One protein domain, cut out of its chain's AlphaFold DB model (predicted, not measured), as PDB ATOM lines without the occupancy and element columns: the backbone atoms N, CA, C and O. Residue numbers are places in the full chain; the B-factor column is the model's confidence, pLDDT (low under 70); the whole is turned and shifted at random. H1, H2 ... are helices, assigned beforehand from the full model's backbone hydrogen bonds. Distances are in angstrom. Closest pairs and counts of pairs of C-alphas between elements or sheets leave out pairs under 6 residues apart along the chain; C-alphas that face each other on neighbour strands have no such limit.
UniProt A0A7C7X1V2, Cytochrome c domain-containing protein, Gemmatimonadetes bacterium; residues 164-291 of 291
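AT A GLANCE: This is residues 164 to 291 of the 291 residues of the protein "Cytochrome c domain-containing protein" of Gemmatimonadetes bacterium (UniProt A0A7C7X1V2). What is this built of? H5, H6 and H7 make a triangle: H5 and H6 are a hairpin opened as a V, H7 crosses H5 at its open side, and H1 packs on H5; two long links, residues 174 to 190 and 197 to 223, make wide loops on either side of short H2, toward the other end. How is it made up? The 128 printed residues have seven named helices, H1 to H7 in that order, and no named strand; the class is all helix, though only 63 residues, under half, are in named elements. How large is it? It is compact yet elongated, with a radius of gyration of the C-alphas of 14.8 A and spans of 49 by 31 by 31 A.

HOW THE PARTS SIT: Which helix is the hub? H5, residues 236 to 251, touches three others. It touches H1, residues 166 to 173, at a steep tilt of 56 degrees, the same way, with the C-alphas of Val 170 and Ile 242 closest at 6.5 A. What else touches it? With residues 247 to 251 alone H5 touches H6, residues 264 to 277, in a helical hairpin at a steep tilt of 40 degrees, opposite ways; the closest C-alphas are those of Leu 250 and Arg 267, 4.7 A apart. With residues 240 to 247 alone it touches H7, residues 279 to 289, at a steep tilt of 68 degrees, only just short of about perpendicular; the closest C-alphas, of Tyr 243 and Phe 281, are 6.0 A apart. H6 and H7 touch only at the corner, with the C-alphas of Leu 275 and Ala 282 closest at 4.7 A. Where are the rest? H2, residues 191 to 196, touches no helix. H3, residues 224 to 227, and H4, residues 229 to 232, are close but not clearly touching, with the C-alphas of Leu 225 and Phe 231 closest at 7.0 A. What do the backbones show? Every O i to N i+4 pair is within hydrogen-bond range in H1, H2, H5, H6 and H7; H3 and H4 are too short for such a pair.

IN THESE COORDINATES: How long are the helices? From first to last C-alpha H5 is 22.2 A, H6 19.9 A, H7 15.6 A and H1 10.6 A; H2, H3 and H4 are shorter. Where are the anchors? H1 begins at C-alpha 166 (-59.671, -32.253, 0.803), and H7 ends at C-alpha 289 (-54.055, -52.367, 8.063).

THE WHOLE: How far does it reach? The two C-alphas farthest apart, of Thr 188 and Arg 291, the chain's last residue, are 50.3 A apart. Which links are long? Those from H1 to H2, H2 to H3 and H5 to H6 are long, and the printed part has no cut. Where is confidence low? Residues 164 to 165 and 290 to 291 are under 70; the mean pLDDT of the printed part is 95.3.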
ATOM      1  N   ALA A 164     -63.102 -27.376   3.279       65.19
ATOM      2  CA  ALA A 164     -63.358 -27.653   1.871       65.19
ATOM      3  C   ALA A 164     -62.968 -29.092   1.508       65.19
ATOM      4  O   ALA A 164     -62.141 -29.684   2.208       65.19
ATOM      5  N   PRO A 165     -63.509 -29.633   0.397       68.38
ATOM      6  CA  PRO A 165     -63.156 -30.960  -0.079       68.38
ATOM      7  C   PRO A 165     -61.639 -31.097  -0.188       68.38
ATOM      8  O   PRO A 165     -60.996 -30.494  -1.051       68.38
ATOM      9  N   VAL A 166     -61.088 -31.895   0.721       88.69
ATOM     10  CA  VAL A 166     -59.671 -32.253   0.803       88.69
ATOM     11  C   VAL A 166     -59.172 -32.823  -0.525       88.69
ATOM     12  O   VAL A 166     -58.018 -32.620  -0.891       88.69
ATOM     13  N   ASP A 167     -60.068 -33.452  -1.282       91.06
ATOM     14  CA  ASP A 167     -59.808 -34.001  -2.605       91.06
ATOM     15  C   ASP A 167     -59.166 -32.988  -3.568       91.06
ATOM     16  O   ASP A 167     -58.200 -33.317  -4.250       91.06
ATOM     17  N   ARG A 168     -59.578 -31.708  -3.547       93.56
ATOM     18  CA  ARG A 168     -58.941 -30.674  -4.389       93.56
ATOM     19  C   ARG A 168     -57.456 -30.501  -4.072       93.56
ATOM     20  O   ARG A 168     -56.660 -30.288  -4.987       93.56
ATOM     21  N   LEU A 169     -57.092 -30.566  -2.790       96.88
ATOM     22  CA  LEU A 169     -55.699 -30.500  -2.357       96.88
ATOM     23  C   LEU A 169     -54.958 -31.785  -2.741       96.88
ATOM     24  O   LEU A 169     -53.872 -31.680  -3.297       96.88
ATOM     25  N   VAL A 170     -55.544 -32.965  -2.520       97.88
ATOM     26  CA  VAL A 170     -54.928 -34.257  -2.883       97.88
ATOM     27  C   VAL A 170     -54.632 -34.328  -4.381       97.88
ATOM     28  O   VAL A 170     -53.499 -34.602  -4.766       97.88
ATOM     29  N   ARG A 171     -55.608 -33.988  -5.231       97.81
ATOM     30  CA  ARG A 171     -55.430 -33.915  -6.689       97.81
ATOM     31  C   ARG A 171     -54.308 -32.961  -7.086       97.81
ATOM     32  O   ARG A 171     -53.474 -33.300  -7.917       97.81
ATOM     33  N   ALA A 172     -54.270 -31.767  -6.493       97.75
ATOM     34  CA  ALA A 172     -53.216 -30.799  -6.784       97.75
ATOM     35  C   ALA A 172     -51.838 -31.285  -6.305       97.75
ATOM     36  O   ALA A 172     -50.848 -31.087  -6.999       97.75
ATOM     37  N   MET A 173     -51.767 -31.937  -5.140       98.62
ATOM     38  CA  MET A 173     -50.526 -32.509  -4.622       98.62
ATOM     39  C   MET A 173     -50.017 -33.658  -5.492       98.62
ATOM     40  O   MET A 173     -48.810 -33.795  -5.619       98.62
ATOM     41  N   LEU A 174     -50.904 -34.439  -6.109       98.69
ATOM     42  CA  LEU A 174     -50.563 -35.534  -7.023       98.69
ATOM     43  C   LEU A 174     -50.410 -35.094  -8.491       98.69
ATOM     44  O   LEU A 174     -50.428 -35.936  -9.388       98.69
ATOM     45  N   PHE A 175     -50.280 -33.787  -8.749       98.56
ATOM     46  CA  PHE A 175     -50.052 -33.238 -10.094       98.56
ATOM     47  C   PHE A 175     -51.132 -33.632 -11.117       98.56
ATOM     48  O   PHE A 175     -50.863 -33.796 -12.304       98.56
ATOM     49  N   VAL A 176     -52.385 -33.769 -10.668       98.25
ATOM     50  CA  VAL A 176     -53.510 -34.051 -11.567       98.25
ATOM     51  C   VAL A 176     -53.705 -32.888 -12.548       98.25
ATOM     52  O   VAL A 176     -53.926 -31.733 -12.144       98.25
ATOM     53  N   ASP A 177     -53.686 -33.241 -13.834       97.00
ATOM     54  CA  ASP A 177     -53.692 -32.355 -15.005       97.00
ATOM     55  C   ASP A 177     -52.463 -31.429 -15.111       97.00
ATOM     56  O   ASP A 177     -52.573 -30.326 -15.656       97.00
ATOM     57  N   GLU A 178     -51.304 -31.826 -14.570       97.62
ATOM     58  CA  GLU A 178     -50.037 -31.139 -14.856       97.62
ATOM     59  C   GLU A 178     -49.838 -31.029 -16.374       97.62
ATOM     60  O   GLU A 178     -50.001 -32.002 -17.114       97.62
ATOM     61  N   ALA A 179     -49.510 -29.828 -16.853       95.75
ATOM     62  CA  ALA A 179     -49.265 -29.639 -18.273       95.75
ATOM     63  C   ALA A 179     -47.932 -30.281 -18.669       95.75
ATOM     64  O   ALA A 179     -46.911 -30.048 -18.016       95.75
ATOM     65  N   THR A 180     -47.944 -31.026 -19.772       92.69
ATOM     66  CA  THR A 180     -46.757 -31.652 -20.359       92.69
ATOM     67  C   THR A 180     -45.663 -30.625 -20.637       92.69
ATOM     68  O   THR A 180     -45.942 -29.505 -21.081       92.69
ATOM     69  N   LEU A 181     -44.409 -31.012 -20.403       95.25
ATOM     70  CA  LEU A 181     -43.266 -30.189 -20.782       95.25
ATOM     71  C   LEU A 181     -43.056 -30.210 -22.304       95.25
ATOM     72  O   LEU A 181     -43.276 -31.238 -22.945       95.25
ATOM     73  N   PRO A 182     -42.592 -29.103 -22.907       92.19
ATOM     74  CA  PRO A 182     -42.388 -29.017 -24.355       92.19
ATOM     75  C   PRO A 182     -41.146 -29.784 -24.845       92.19
ATOM     76  O   PRO A 182     -40.800 -29.709 -26.025       92.19
ATOM     77  N   GLY A 183     -40.439 -30.454 -23.935       95.12
ATOM     78  CA  GLY A 183     -39.143 -31.100 -24.101       95.12
ATOM     79  C   GLY A 183     -38.304 -30.945 -22.824       95.12
ATOM     80  O   GLY A 183     -38.805 -30.371 -21.850       95.12
ATOM     81  N   PRO A 184     -37.035 -31.389 -22.847       97.12
ATOM     82  CA  PRO A 184     -36.133 -31.289 -21.705       97.12
ATOM     83  C   PRO A 184     -35.977 -29.838 -21.245       97.12
ATOM     84  O   PRO A 184     -35.775 -28.949 -22.077       97.12
ATOM     85  N   VAL A 185     -36.064 -29.597 -19.937       98.25
ATOM     86  CA  VAL A 185     -35.919 -28.275 -19.317       98.25
ATOM     87  C   VAL A 185     -34.629 -28.218 -18.506       98.25
ATOM     88  O   VAL A 185     -34.371 -29.077 -17.669       98.25
ATOM     89  N   GLN A 186     -33.842 -27.162 -18.701       98.44
ATOM     90  CA  GLN A 186     -32.601 -26.942 -17.966       98.44
ATOM     91  C   GLN A 186     -32.557 -25.529 -17.382       98.44
ATOM     92  O   GLN A 186     -32.753 -24.536 -18.083       98.44
ATOM     93  N   GLY A 187     -32.299 -25.453 -16.075       98.19
ATOM     94  CA  GLY A 187     -32.054 -24.201 -15.363       98.19
ATOM     95  C   GLY A 187     -30.693 -23.584 -15.692       98.19
ATOM     96  O   GLY A 187     -29.859 -24.176 -16.371       98.19
ATOM     97  N   THR A 188     -30.464 -22.379 -15.183       98.12
ATOM     98  CA  THR A 188     -29.211 -21.611 -15.344       98.12
ATOM     99  C   THR A 188     -28.458 -21.417 -14.032       98.12
ATOM    100  O   THR A 188     -27.359 -20.874 -14.034       98.12
ATOM    101  N   SER A 189     -29.031 -21.865 -12.917       98.00
ATOM    102  CA  SER A 189     -28.490 -21.715 -11.567       98.00
ATOM    103  C   SER A 189     -28.259 -23.072 -10.886       98.00
ATOM    104  O   SER A 189     -28.614 -24.123 -11.417       98.00
ATOM    105  N   THR A 190     -27.739 -23.056  -9.655       97.88
ATOM    106  CA  THR A 190     -27.608 -24.243  -8.786       97.88
ATOM    107  C   THR A 190     -28.939 -24.722  -8.198       97.88
ATOM    108  O   THR A 190     -28.960 -25.645  -7.388       97.88
ATOM    109  N   PHE A 191     -30.071 -24.122  -8.592       98.50
ATOM    110  CA  PHE A 191     -31.370 -24.364  -7.966       98.50
ATOM    111  C   PHE A 191     -31.757 -25.846  -7.915       98.50
ATOM    112  O   PHE A 191     -32.267 -26.286  -6.890       98.50
ATOM    113  N   VAL A 192     -31.518 -26.616  -8.983       98.56
ATOM    114  CA  VAL A 192     -31.846 -28.055  -9.023       98.56
ATOM    115  C   VAL A 192     -31.090 -28.821  -7.935       98.56
ATOM    116  O   VAL A 192     -31.713 -29.521  -7.139       98.56
ATOM    117  N   GLU A 193     -29.773 -28.629  -7.851       98.06
ATOM    118  CA  GLU A 193     -28.913 -29.262  -6.845       98.06
ATOM    119  C   GLU A 193     -29.337 -28.861  -5.424       98.06
ATOM    120  O   GLU A 193     -29.646 -29.716  -4.587       98.06
ATOM    121  N   ASP A 194     -29.452 -27.553  -5.181       98.12
ATOM    122  CA  ASP A 194     -29.820 -26.995  -3.880       98.12
ATOM    123  C   ASP A 194     -31.217 -27.430  -3.431       98.12
ATOM    124  O   ASP A 194     -31.473 -27.614  -2.237       98.12
ATOM    125  N   PHE A 195     -32.161 -27.536  -4.367       98.44
ATOM    126  CA  PHE A 195     -33.537 -27.894  -4.067       98.44
ATOM    127  C   PHE A 195     -33.656 -29.373  -3.710       98.44
ATOM    128  O   PHE A 195     -34.294 -29.686  -2.696       98.44
ATOM    129  N   THR A 196     -33.052 -30.260  -4.504       97.81
ATOM    130  CA  THR A 196     -33.102 -31.712  -4.291       97.81
ATOM    131  C   THR A 196     -32.412 -32.103  -2.982       97.81
ATOM    132  O   THR A 196     -32.988 -32.858  -2.200       97.81
ATOM    133  N   ALA A 197     -31.275 -31.482  -2.642       97.25
ATOM    134  CA  ALA A 197     -30.531 -31.764  -1.407       97.25
ATOM    135  C   ALA A 197     -31.276 -31.419  -0.094       97.25
ATOM    136  O   ALA A 197     -30.863 -31.839   0.985       97.25
ATOM    137  N   ARG A 198     -32.369 -30.641  -0.147       95.31
ATOM    138  CA  ARG A 198     -33.121 -30.181   1.044       95.31
ATOM    139  C   ARG A 198     -34.243 -31.124   1.488       95.31
ATOM    140  O   ARG A 198     -34.928 -30.823   2.468       95.31
ATOM    141  N   GLY A 199     -34.528 -32.182   0.736       89.19
ATOM    142  CA  GLY A 199     -35.622 -33.113   1.024       89.19
ATOM    143  C   GLY A 199     -35.170 -34.278   1.900       89.19
ATOM    144  O   GLY A 199     -33.998 -34.638   1.862       89.19
ATOM    145  N   PRO A 200     -36.073 -34.902   2.678       97.69
ATOM    146  CA  PRO A 200     -35.778 -36.228   3.194       97.69
ATOM    147  C   PRO A 200     -35.684 -37.214   2.021       97.69
ATOM    148  O   PRO A 200     -36.395 -37.065   1.019       97.69
ATOM    149  N   SER A 201     -34.839 -38.226   2.176       97.94
ATOM    150  CA  SER A 201     -34.725 -39.345   1.244       97.94
ATOM    151  C   SER A 201     -34.993 -40.652   1.971       97.94
ATOM    152  O   SER A 201     -34.733 -40.772   3.170       97.94
ATOM    153  N   ASP A 202     -35.518 -41.634   1.248       98.12
ATOM    154  CA  ASP A 202     -35.607 -42.995   1.762       98.12
ATOM    155  C   ASP A 202     -34.233 -43.698   1.767       98.12
ATOM    156  O   ASP A 202     -33.208 -43.135   1.372       98.12
ATOM    157  N   SER A 203     -34.195 -44.959   2.203       97.25
ATOM    158  CA  SER A 203     -32.962 -45.760   2.248       97.25
ATOM    159  C   SER A 203     -32.349 -46.061   0.872       97.25
ATOM    160  O   SER A 203     -31.207 -46.511   0.808       97.25
ATOM    161  N   GLN A 204     -33.083 -45.814  -0.217       97.25
ATOM    162  CA  GLN A 204     -32.605 -45.938  -1.596       97.25
ATOM    163  C   GLN A 204     -32.133 -44.589  -2.164       97.25
ATOM    164  O   GLN A 204     -31.726 -44.525  -3.322       97.25
ATOM    165  N   GLY A 205     -32.182 -43.515  -1.369       97.62
ATOM    166  CA  GLY A 205     -31.804 -42.165  -1.778       97.62
ATOM    167  C   GLY A 205     -32.894 -41.403  -2.536       97.62
ATOM    168  O   GLY A 205     -32.640 -40.276  -2.947       97.62
ATOM    169  N   ARG A 206     -34.099 -41.968  -2.696       98.38
ATOM    170  CA  ARG A 206     -35.203 -41.351  -3.451       98.38
ATOM    171  C   ARG A 206     -35.882 -40.263  -2.625       98.38
ATOM    172  O   ARG A 206     -36.165 -40.479  -1.444       98.38
ATOM    173  N   SER A 207     -36.214 -39.134  -3.246       98.56
ATOM    174  CA  SER A 207     -36.902 -38.010  -2.602       98.56
ATOM    175  C   SER A 207     -38.059 -37.474  -3.443       98.56
ATOM    176  O   SER A 207     -37.971 -37.390  -4.663       98.56
ATOM    177  N   LEU A 208     -39.117 -36.963  -2.799       98.75
ATOM    178  CA  LEU A 208     -40.179 -36.199  -3.489       98.75
ATOM    179  C   LEU A 208     -39.687 -34.862  -4.078       98.75
ATOM    180  O   LEU A 208     -40.467 -34.112  -4.661       98.75
ATOM    181  N   ARG A 209     -38.409 -34.525  -3.877       98.56
ATOM    182  CA  ARG A 209     -37.736 -33.383  -4.500       98.56
ATOM    183  C   ARG A 209     -36.880 -33.756  -5.708       98.56
ATOM    184  O   ARG A 209     -36.259 -32.866  -6.286       98.56
ATOM    185  N   ASP A 210     -36.827 -35.032  -6.072       98.62
ATOM    186  CA  ASP A 210     -36.111 -35.476  -7.261       98.62
ATOM    187  C   ASP A 210     -36.864 -34.997  -8.499       98.62
ATOM    188  O   ASP A 210     -38.069 -35.233  -8.646       98.62
ATOM    189  N   PHE A 211     -36.161 -34.305  -9.388       98.69
ATOM    190  CA  PHE A 211     -36.750 -33.811 -10.622       98.69
ATOM    191  C   PHE A 211     -36.706 -34.856 -11.739       98.69
ATOM    192  O   PHE A 211     -35.853 -35.742 -11.752       98.69
ATOM    193  N   ASP A 212     -37.645 -34.722 -12.674       98.06
ATOM    194  CA  ASP A 212     -37.614 -35.416 -13.962       98.06
ATOM    195  C   ASP A 212     -37.094 -34.464 -15.052       98.06
ATOM    196  O   ASP A 212     -36.071 -34.750 -15.658       98.06
ATOM    197  N   LEU A 213     -37.738 -33.299 -15.223       98.00
ATOM    198  CA  LEU A 213     -37.434 -32.229 -16.199       98.00
ATOM    199  C   LEU A 213     -37.407 -32.648 -17.674       98.00
ATOM    200  O   LEU A 213     -37.152 -31.806 -18.530       98.00
ATOM    201  N   GLU A 214     -37.716 -33.900 -17.987       96.06
ATOM    202  CA  GLU A 214     -37.790 -34.419 -19.349       96.06
ATOM    203  C   GLU A 214     -39.240 -34.387 -19.846       96.06
ATOM    204  O   GLU A 214     -39.545 -33.852 -20.913       96.06
ATOM    205  N   GLN A 215     -40.158 -34.930 -19.043       92.25
ATOM    206  CA  GLN A 215     -41.583 -35.048 -19.364       92.25
ATOM    207  C   GLN A 215     -42.479 -34.320 -18.359       92.25
ATOM    208  O   GLN A 215     -43.565 -33.862 -18.728       92.25
ATOM    209  N   ARG A 216     -42.034 -34.208 -17.101       95.81
ATOM    210  CA  ARG A 216     -42.781 -33.606 -15.983       95.81
ATOM    211  C   ARG A 216     -41.851 -32.907 -14.990       95.81
ATOM    212  O   ARG A 216     -40.631 -33.020 -15.093       95.81
ATOM    213  N   LEU A 217     -42.397 -32.164 -14.023       97.94
ATOM    214  CA  LEU A 217     -41.566 -31.451 -13.048       97.94
ATOM    215  C   LEU A 217     -40.819 -32.421 -12.118       97.94
ATOM    216  O   LEU A 217     -39.589 -32.433 -12.090       97.94
ATOM    217  N   PHE A 218     -41.552 -33.243 -11.366       98.62
ATOM    218  CA  PHE A 218     -40.969 -34.152 -10.375       98.62
ATOM    219  C   PHE A 218     -40.961 -35.603 -10.850       98.62
ATOM    220  O   PHE A 218     -41.926 -36.096 -11.437       98.62
ATOM    221  N   ARG A 219     -39.886 -36.319 -10.512       98.38
ATOM    222  CA  ARG A 219     -39.740 -37.750 -10.786       98.38
ATOM    223  C   ARG A 219     -40.797 -38.582 -10.074       98.38
ATOM    224  O   ARG A 219     -41.277 -39.549 -10.652       98.38
ATOM    225  N   TYR A 220     -41.174 -38.195  -8.860       98.44
ATOM    226  CA  TYR A 220     -42.239 -38.818  -8.077       98.44
ATOM    227  C   TYR A 220     -43.360 -37.787  -7.894       98.44
ATOM    228  O   TYR A 220     -43.187 -36.890  -7.069       98.44
ATOM    229  N   PRO A 221     -44.475 -37.856  -8.656       97.50
ATOM    230  CA  PRO A 221     -45.496 -36.800  -8.682       97.50
ATOM    231  C   PRO A 221     -46.366 -36.754  -7.416       97.50
ATOM    232  O   PRO A 221     -47.563 -37.027  -7.425       97.50
ATOM    233  N   LEU A 222     -45.746 -36.378  -6.303       98.81
ATOM    234  CA  LEU A 222     -46.384 -35.963  -5.069       98.81
ATOM    235  C   LEU A 222     -45.656 -34.723  -4.551       98.81
ATOM    236  O   LEU A 222     -44.439 -34.715  -4.389       98.81
ATOM    237  N   SER A 223     -46.413 -33.674  -4.256       98.75
ATOM    238  CA  SER A 223     -45.876 -32.398  -3.806       98.75
ATOM    239  C   SER A 223     -45.004 -32.554  -2.561       98.75
ATOM    240  O   SER A 223     -45.483 -32.934  -1.489       98.75
ATOM    241  N   PHE A 224     -43.744 -32.128  -2.664       98.62
ATOM    242  CA  PHE A 224     -42.814 -32.025  -1.535       98.62
ATOM    243  C   PHE A 224     -43.331 -31.128  -0.394       98.62
ATOM    244  O   PHE A 224     -42.812 -31.178   0.723       98.62
ATOM    245  N   LEU A 225     -44.359 -30.300  -0.636       98.38
ATOM    246  CA  LEU A 225     -45.003 -29.490   0.400       98.38
ATOM    247  C   LEU A 225     -45.792 -30.320   1.421       98.38
ATOM    248  O   LEU A 225     -46.186 -29.764   2.450       98.38
ATOM    249  N   ILE A 226     -45.934 -31.635   1.214       98.56
ATOM    250  CA  ILE A 226     -46.347 -32.567   2.269       98.56
ATOM    251  C   ILE A 226     -45.420 -32.505   3.496       98.56
ATOM    252  O   ILE A 226     -45.866 -32.761   4.610       98.56
ATOM    253  N   TYR A 227     -44.151 -32.107   3.333       98.25
ATOM    254  CA  TYR A 227     -43.190 -31.905   4.430       98.25
ATOM    255  C   TYR A 227     -43.165 -30.468   4.974       98.25
ATOM    256  O   TYR A 227     -42.269 -30.100   5.729       98.25
ATOM    257  N   SER A 228     -44.089 -29.604   4.548       97.38
ATOM    258  CA  SER A 228     -44.111 -28.222   5.022       97.38
ATOM    259  C   SER A 228     -44.764 -28.112   6.400       97.38
ATOM    260  O   SER A 228     -45.804 -28.715   6.658       97.38
ATOM    261  N   ASN A 229     -44.251 -27.204   7.238       96.62
ATOM    262  CA  ASN A 229     -44.870 -26.867   8.528       96.62
ATOM    263  C   ASN A 229     -46.349 -26.460   8.394       96.62
ATOM    264  O   ASN A 229     -47.125 -26.588   9.337       96.62
ATOM    265  N   GLN A 230     -46.748 -25.913   7.243       95.50
ATOM    266  CA  GLN A 230     -48.134 -25.527   7.002       95.50
ATOM    267  C   GLN A 230     -49.044 -26.738   6.789       95.50
ATOM    268  O   GLN A 230     -50.161 -26.738   7.306       95.50
ATOM    269  N   PHE A 231     -48.567 -27.742   6.048       97.31
ATOM    270  CA  PHE A 231     -49.263 -29.012   5.892       97.31
ATOM    271  C   PHE A 231     -49.369 -29.719   7.247       97.31
ATOM    272  O   PHE A 231     -50.469 -30.051   7.667       97.31
ATOM    273  N   ASP A 232     -48.262 -29.821   7.987       96.88
ATOM    274  CA  ASP A 232     -48.226 -30.486   9.299       96.88
ATOM    275  C   ASP A 232     -49.105 -29.833  10.360       96.88
ATOM    276  O   ASP A 232     -49.582 -30.490  11.279       96.88
ATOM    277  N   ALA A 233     -49.363 -28.537  10.226       95.81
ATOM    278  CA  ALA A 233     -50.240 -27.835  11.143       95.81
ATOM    279  C   ALA A 233     -51.737 -28.030  10.823       95.81
ATOM    280  O   ALA A 233     -52.571 -27.517  11.582       95.81
ATOM    281  N   LEU A 234     -52.109 -28.668   9.702       95.12
ATOM    282  CA  LEU A 234     -53.513 -28.894   9.340       95.12
ATOM    283  C   LEU A 234     -54.271 -29.620  10.470       95.12
ATOM    284  O   LEU A 234     -53.693 -30.430  11.192       95.12
ATOM    285  N   PRO A 235     -55.579 -29.354  10.648       92.69
ATOM    286  CA  PRO A 235     -56.377 -30.083  11.630       92.69
ATOM    287  C   PRO A 235     -56.313 -31.603  11.410       92.69
ATOM    288  O   PRO A 235     -56.396 -32.055  10.269       92.69
ATOM    289  N   HIS A 236     -56.250 -32.393  12.489       92.75
ATOM    290  CA  HIS A 236     -56.044 -33.850  12.404       92.75
ATOM    291  C   HIS A 236     -57.067 -34.564  11.508       92.75
ATOM    292  O   HIS A 236     -56.698 -35.451  10.750       92.75
ATOM    293  N   PHE A 237     -58.342 -34.151  11.528       90.62
ATOM    294  CA  PHE A 237     -59.361 -34.752  10.657       90.62
ATOM    295  C   PHE A 237     -59.036 -34.570   9.164       90.62
ATOM    296  O   PHE A 237     -59.319 -35.457   8.366       90.62
ATOM    297  N   ALA A 238     -58.443 -33.432   8.786       94.00
ATOM    298  CA  ALA A 238     -58.055 -33.159   7.409       94.00
ATOM    299  C   ALA A 238     -56.798 -33.951   7.040       94.00
ATOM    300  O   ALA A 238     -56.778 -34.567   5.984       94.00
ATOM    301  N   LEU A 239     -55.791 -33.990   7.924       95.38
ATOM    302  CA  LEU A 239     -54.582 -34.800   7.724       95.38
ATOM    303  C   LEU A 239     -54.911 -36.282   7.537       95.38
ATOM    304  O   LEU A 239     -54.473 -36.872   6.556       95.38
ATOM    305  N   ASN A 240     -55.733 -36.853   8.420       94.62
ATOM    306  CA  ASN A 240     -56.126 -38.257   8.330       94.62
ATOM    307  C   ASN A 240     -56.846 -38.543   7.013       94.62
ATOM    308  O   ASN A 240     -56.499 -39.499   6.336       94.62
ATOM    309  N   HIS A 241     -57.774 -37.675   6.599       94.31
ATOM    310  CA  HIS A 241     -58.472 -37.849   5.328       94.31
ATOM    311  C   HIS A 241     -57.539 -37.716   4.110       94.31
ATOM    312  O   HIS A 241     -57.693 -38.456   3.143       94.31
ATOM    313  N   ILE A 242     -56.552 -36.809   4.151       97.19
ATOM    314  CA  ILE A 242     -55.515 -36.716   3.109       97.19
ATOM    315  C   ILE A 242     -54.728 -38.025   3.042       97.19
ATOM    316  O   ILE A 242     -54.556 -38.576   1.959       97.19
ATOM    317  N   TYR A 243     -54.249 -38.522   4.183       98.06
ATOM    318  CA  TYR A 243     -53.434 -39.732   4.241       98.06
ATOM    319  C   TYR A 243     -54.207 -40.986   3.839       98.06
ATOM    320  O   TYR A 243     -53.665 -41.779   3.076       98.06
ATOM    321  N   ASP A 244     -55.462 -41.131   4.264       96.31
ATOM    322  CA  ASP A 244     -56.342 -42.222   3.832       96.31
ATOM    323  C   ASP A 244     -56.480 -42.213   2.309       96.31
ATOM    324  O   ASP A 244     -56.207 -43.213   1.645       96.31
ATOM    325  N   ARG A 245     -56.791 -41.044   1.734       96.56
ATOM    326  CA  ARG A 245     -56.955 -40.910   0.286       96.56
ATOM    327  C   ARG A 245     -55.657 -41.167  -0.479       96.56
ATOM    328  O   ARG A 245     -55.694 -41.789  -1.538       96.56
ATOM    329  N   LEU A 246     -54.513 -40.715   0.039       98.00
ATOM    330  CA  LEU A 246     -53.206 -41.037  -0.538       98.00
ATOM    331  C   LEU A 246     -52.942 -42.548  -0.481       98.00
ATOM    332  O   LEU A 246     -52.578 -43.122  -1.502       98.00
ATOM    333  N   GLY A 247     -53.173 -43.199   0.661       97.50
ATOM    334  CA  GLY A 247     -53.027 -44.648   0.811       97.50
ATOM    335  C   GLY A 247     -53.874 -45.419  -0.203       97.50
ATOM    336  O   GLY A 247     -53.350 -46.258  -0.934       97.50
ATOM    337  N   GLU A 248     -55.152 -45.062  -0.331       96.31
ATOM    338  CA  GLU A 248     -56.078 -45.645  -1.307       96.31
ATOM    339  C   GLU A 248     -55.583 -45.473  -2.755       96.31
ATOM    340  O   GLU A 248     -55.523 -46.444  -3.508       96.31
ATOM    341  N   ILE A 249     -55.190 -44.259  -3.163       97.56
ATOM    342  CA  ILE A 249     -54.731 -43.988  -4.541       97.56
ATOM    343  C   ILE A 249     -53.446 -44.753  -4.855       97.56
ATOM    344  O   ILE A 249     -53.300 -45.306  -5.949       97.56
ATOM    345  N   LEU A 250     -52.502 -44.757  -3.916       98.12
ATOM    346  CA  LEU A 250     -51.160 -45.279  -4.142       98.12
ATOM    347  C   LEU A 250     -51.094 -46.815  -4.090       98.12
ATOM    348  O   LEU A 250     -50.138 -47.388  -4.607       98.12
ATOM    349  N   THR A 251     -52.099 -47.480  -3.512       96.69
ATOM    350  CA  THR A 251     -52.116 -48.947  -3.341       96.69
ATOM    351  C   THR A 251     -53.167 -49.674  -4.184       96.69
ATOM    352  O   THR A 251     -53.038 -50.880  -4.391       96.69
ATOM    353  N   VAL A 252     -54.185 -48.979  -4.711       95.94
ATOM    354  CA  VAL A 252     -55.242 -49.614  -5.519       95.94
ATOM    355  C   VAL A 252     -54.690 -50.248  -6.801       95.94
ATOM    356  O   VAL A 252     -53.814 -49.682  -7.458       95.94
ATOM    357  N   ALA A 253     -55.234 -51.398  -7.207       92.31
ATOM    358  CA  ALA A 253     -54.856 -52.047  -8.463       92.31
ATOM    359  C   ALA A 253     -55.119 -51.126  -9.668       92.31
ATOM    360  O   ALA A 253     -54.195 -50.800 -10.415       92.31
ATOM    361  N   GLU A 254     -56.348 -50.620  -9.778       93.56
ATOM    362  CA  GLU A 254     -56.796 -49.731 -10.853       93.56
ATOM    363  C   GLU A 254     -57.183 -48.357 -10.281       93.56
ATOM    364  O   GLU A 254     -58.167 -48.249  -9.545       93.56
ATOM    365  N   PRO A 255     -56.398 -47.299 -10.550       93.94
ATOM    366  CA  PRO A 255     -56.733 -45.958 -10.098       93.94
ATOM    367  C   PRO A 255     -57.891 -45.377 -10.921       93.94
ATOM    368  O   PRO A 255     -58.088 -45.732 -12.081       93.94
ATOM    369  N   GLY A 256     -58.642 -44.444 -10.330       93.94
ATOM    370  CA  GLY A 256     -59.636 -43.662 -11.073       93.94
ATOM    371  C   GLY A 256     -58.996 -42.810 -12.179       93.94
ATOM    372  O   GLY A 256     -57.796 -42.541 -12.129       93.94
ATOM    373  N   GLU A 257     -59.812 -42.355 -13.137       95.38
ATOM    374  CA  GLU A 257     -59.393 -41.634 -14.356       95.38
ATOM    375  C   GLU A 257     -58.406 -40.491 -14.083       95.38
ATOM    376  O   GLU A 257     -57.400 -40.355 -14.768       95.38
ATOM    377  N   ASP A 258     -58.626 -39.728 -13.017       95.50
ATOM    378  CA  ASP A 258     -57.784 -38.583 -12.659       95.50
ATOM    379  C   ASP A 258     -56.359 -38.936 -12.211       95.50
ATOM    380  O   ASP A 258     -55.513 -38.052 -12.111       95.50
ATOM    381  N   PHE A 259     -56.095 -40.201 -11.881       97.25
ATOM    382  CA  PHE A 259     -54.816 -40.662 -11.335       97.25
ATOM    383  C   PHE A 259     -54.104 -41.660 -12.255       97.25
ATOM    384  O   PHE A 259     -53.091 -42.236 -11.860       97.25
ATOM    385  N   VAL A 260     -54.604 -41.874 -13.480       95.12
ATOM    386  CA  VAL A 260     -54.002 -42.803 -14.460       95.12
ATOM    387  C   VAL A 260     -52.638 -42.337 -14.971       95.12
ATOM    388  O   VAL A 260     -51.861 -43.152 -15.464       95.12
ATOM    389  N   HIS A 261     -52.319 -41.044 -14.829       95.69
ATOM    390  CA  HIS A 261     -50.988 -40.502 -15.126       95.69
ATOM    391  C   HIS A 261     -49.917 -41.004 -14.148       95.69
ATOM    392  O   HIS A 261     -48.729 -40.950 -14.463       95.69
ATOM    393  N   LEU A 262     -50.316 -41.508 -12.973       97.12
ATOM    394  CA  LEU A 262     -49.421 -42.151 -12.019       97.12
ATOM    395  C   LEU A 262     -49.300 -43.639 -12.353       97.12
ATOM    396  O   LEU A 262     -50.171 -44.452 -12.029       97.12
ATOM    397  N   SER A 263     -48.177 -44.013 -12.963       96.62
ATOM    398  CA  SER A 263     -47.882 -45.417 -13.249       96.62
ATOM    399  C   SER A 263     -47.841 -46.260 -11.961       96.62
ATOM    400  O   SER A 263     -47.602 -45.748 -10.866       96.62
ATOM    401  N   ALA A 264     -48.058 -47.577 -12.052       97.62
ATOM    402  CA  ALA A 264     -47.940 -48.451 -10.877       97.62
ATOM    403  C   ALA A 264     -46.557 -48.352 -10.179       97.62
ATOM    404  O   ALA A 264     -46.536 -48.272  -8.948       97.62
ATOM    405  N   PRO A 265     -45.419 -48.267 -10.908       97.81
ATOM    406  CA  PRO A 265     -44.120 -47.973 -10.304       97.81
ATOM    407  C   PRO A 265     -44.053 -46.614  -9.596       97.81
ATOM    408  O   PRO A 265     -43.512 -46.552  -8.493       97.81
ATOM    409  N   ASP A 266     -44.623 -45.550 -10.178       97.94
ATOM    410  CA  ASP A 266     -44.662 -44.225  -9.539       97.94
ATOM    411  C   ASP A 266     -45.422 -44.285  -8.214       97.94
ATOM    412  O   ASP A 266     -44.916 -43.848  -7.181       97.94
ATOM    413  N   ARG A 267     -46.622 -44.878  -8.230       98.62
ATOM    414  CA  ARG A 267     -47.476 -45.001  -7.042       98.62
ATOM    415  C   ARG A 267     -46.788 -45.788  -5.933       98.62
ATOM    416  O   ARG A 267     -46.769 -45.336  -4.788       98.62
ATOM    417  N   ARG A 268     -46.150 -46.913  -6.278       98.44
ATOM    418  CA  ARG A 268     -45.380 -47.708  -5.316       98.44
ATOM    419  C   ARG A 268     -44.196 -46.928  -4.748       98.44
ATOM    420  O   ARG A 268     -44.005 -46.931  -3.536       98.44
ATOM    421  N   ALA A 269     -43.430 -46.242  -5.595       98.69
ATOM    422  CA  ALA A 269     -42.279 -45.465  -5.150       98.69
ATOM    423  C   ALA A 269     -42.688 -44.323  -4.211       98.69
ATOM    424  O   ALA A 269     -42.078 -44.164  -3.158       98.69
ATOM    425  N   ILE A 270     -43.750 -43.580  -4.542       98.81
ATOM    426  CA  ILE A 270     -44.290 -42.525  -3.675       98.81
ATOM    427  C   ILE A 270     -44.719 -43.110  -2.324       98.81
ATOM    428  O   ILE A 270     -44.363 -42.558  -1.285       98.81
ATOM    429  N   TYR A 271     -45.451 -44.228  -2.327       98.69
ATOM    430  CA  TYR A 271     -45.897 -44.890  -1.099       98.69
ATOM    431  C   TYR A 271     -44.717 -45.292  -0.200       98.69
ATOM    432  O   TYR A 271     -44.710 -44.965   0.985       98.69
ATOM    433  N   ASP A 272     -43.688 -45.923  -0.774       98.62
ATOM    434  CA  ASP A 272     -42.481 -46.334  -0.046       98.62
ATOM    435  C   ASP A 272     -41.708 -45.138   0.522       98.62
ATOM    436  O   ASP A 272     -41.284 -45.167   1.680       98.62
ATOM    437  N   ILE A 273     -41.557 -44.065  -0.267       98.81
ATOM    438  CA  ILE A 273     -40.914 -42.827   0.186       98.81
ATOM    439  C   ILE A 273     -41.683 -42.255   1.377       98.81
ATOM    440  O   ILE A 273     -41.066 -41.899   2.382       98.81
ATOM    441  N   LEU A 274     -43.015 -42.183   1.314       98.75
ATOM    442  CA  LEU A 274     -43.820 -41.658   2.417       98.75
ATOM    443  C   LEU A 274     -43.723 -42.518   3.677       98.75
ATOM    444  O   LEU A 274     -43.534 -41.956   4.754       98.75
ATOM    445  N   LEU A 275     -43.798 -43.848   3.565       98.56
ATOM    446  CA  LEU A 275     -43.612 -44.734   4.718       98.56
ATOM    447  C   LEU A 275     -42.250 -44.515   5.394       98.56
ATOM    448  O   LEU A 275     -42.165 -44.507   6.619       98.56
ATOM    449  N   ALA A 276     -41.191 -44.293   4.611       98.56
ATOM    450  CA  ALA A 276     -39.843 -44.094   5.135       98.56
ATOM    451  C   ALA A 276     -39.598 -42.686   5.707       98.56
ATOM    452  O   ALA A 276     -38.806 -42.524   6.633       98.56
ATOM    453  N   THR A 277     -40.239 -41.654   5.149       98.62
ATOM    454  CA  THR A 277     -39.852 -40.248   5.387       98.62
ATOM    455  C   THR A 277     -40.934 -39.393   6.042       98.62
ATOM    456  O   THR A 277     -40.662 -38.260   6.446       98.62
ATOM    457  N   LYS A 278     -42.167 -39.899   6.164       98.50
ATOM    458  CA  LYS A 278     -43.304 -39.189   6.754       98.50
ATOM    459  C   LYS A 278     -43.927 -40.024   7.884       98.50
ATOM    460  O   LYS A 278     -44.915 -40.715   7.643       98.50
ATOM    461  N   PRO A 279     -43.427 -39.913   9.133       97.94
ATOM    462  CA  PRO A 279     -43.901 -40.726  10.259       97.94
ATOM    463  C   PRO A 279     -45.422 -40.703  10.445       97.94
ATOM    464  O   PRO A 279     -46.046 -41.749  10.509       97.94
ATOM    465  N   ALA A 280     -46.045 -39.521  10.378       97.56
ATOM    466  CA  ALA A 280     -47.498 -39.391  10.518       97.56
ATOM    467  C   ALA A 280     -48.304 -40.133   9.429       97.56
ATOM    468  O   ALA A 280     -49.441 -40.527   9.673       97.56
ATOM    469  N   PHE A 281     -47.740 -40.310   8.229       98.38
ATOM    470  CA  PHE A 281     -48.358 -41.133   7.188       98.38
ATOM    471  C   PHE A 281     -48.170 -42.624   7.492       98.38
ATOM    472  O   PHE A 281     -49.134 -43.377   7.407       98.38
ATOM    473  N   ALA A 282     -46.963 -43.042   7.888       98.00
ATOM    474  CA  ALA A 282     -46.672 -44.429   8.256       98.00
ATOM    475  C   ALA A 282     -47.541 -44.913   9.426       98.00
ATOM    476  O   ALA A 282     -48.173 -45.966   9.328       98.00
ATOM    477  N   ASP A 283     -47.652 -44.098  10.479       97.38
ATOM    478  CA  ASP A 283     -48.523 -44.355  11.625       97.38
ATOM    479  C   ASP A 283     -49.968 -44.557  11.153       97.38
ATOM    480  O   ASP A 283     -50.606 -45.558  11.487       97.38
ATOM    481  N   ARG A 284     -50.463 -43.663  10.282       96.56
ATOM    482  CA  ARG A 284     -51.821 -43.751   9.741       96.56
ATOM    483  C   ARG A 284     -52.058 -45.025   8.927       96.56
ATOM    484  O   ARG A 284     -53.111 -45.635   9.083       96.56
ATOM    485  N   MET A 285     -51.112 -45.433   8.079       97.19
ATOM    486  CA  MET A 285     -51.234 -46.664   7.286       97.19
ATOM    487  C   MET A 285     -51.252 -47.913   8.176       97.19
ATOM    488  O   MET A 285     -52.055 -48.812   7.938       97.19
ATOM    489  N   SER A 286     -50.464 -47.928   9.257       93.75
ATOM    490  CA  SER A 286     -50.463 -49.040  10.218       93.75
ATOM    491  C   SER A 286     -51.800 -49.201  10.958       93.75
ATOM    492  O   SER A 286     -52.245 -50.319  11.204       93.75
ATOM    493  N   GLU A 287     -52.494 -48.098  11.267       89.06
ATOM    494  CA  GLU A 287     -53.821 -48.141  11.897       89.06
ATOM    495  C   GLU A 287     -54.906 -48.691  10.964       89.06
ATOM    496  O   GLU A 287     -55.896 -49.255  11.439       89.06
ATOM    497  N   VAL A 288     -54.755 -48.471   9.655       80.50
ATOM    498  CA  VAL A 288     -55.710 -48.914   8.634       80.50
ATOM    499  C   VAL A 288     -55.541 -50.403   8.339       80.50
ATOM    500  O   VAL A 288     -56.547 -51.090   8.227       80.50
ATOM    501  N   GLU A 289     -54.313 -50.930   8.291       70.62
ATOM    502  CA  GLU A 289     -54.055 -52.367   8.063       70.62
ATOM    503  C   GLU A 289     -54.557 -53.282   9.195       70.62
ATOM    504  O   GLU A 289     -54.797 -54.468   8.979       70.62
ATOM    505  N   VAL A 290     -54.715 -52.746  10.409       58.19
ATOM    506  CA  VAL A 290     -55.207 -53.489  11.585       58.19
ATOM    507  C   VAL A 290     -56.747 -53.564  11.632       58.19
ATOM    508  O   VAL A 290     -57.297 -54.285  12.466       58.19
ATOM    509  N   ARG A 291     -57.458 -52.834  10.761       51.28
ATOM    510  CA  ARG A 291     -58.930 -52.778  10.705       51.28
ATOM    511  C   ARG A 291     -59.504 -53.596   9.557       51.28
ATOM    512  O   ARG A 291     -60.595 -54.164   9.784       51.28
TER     513      ARG A 291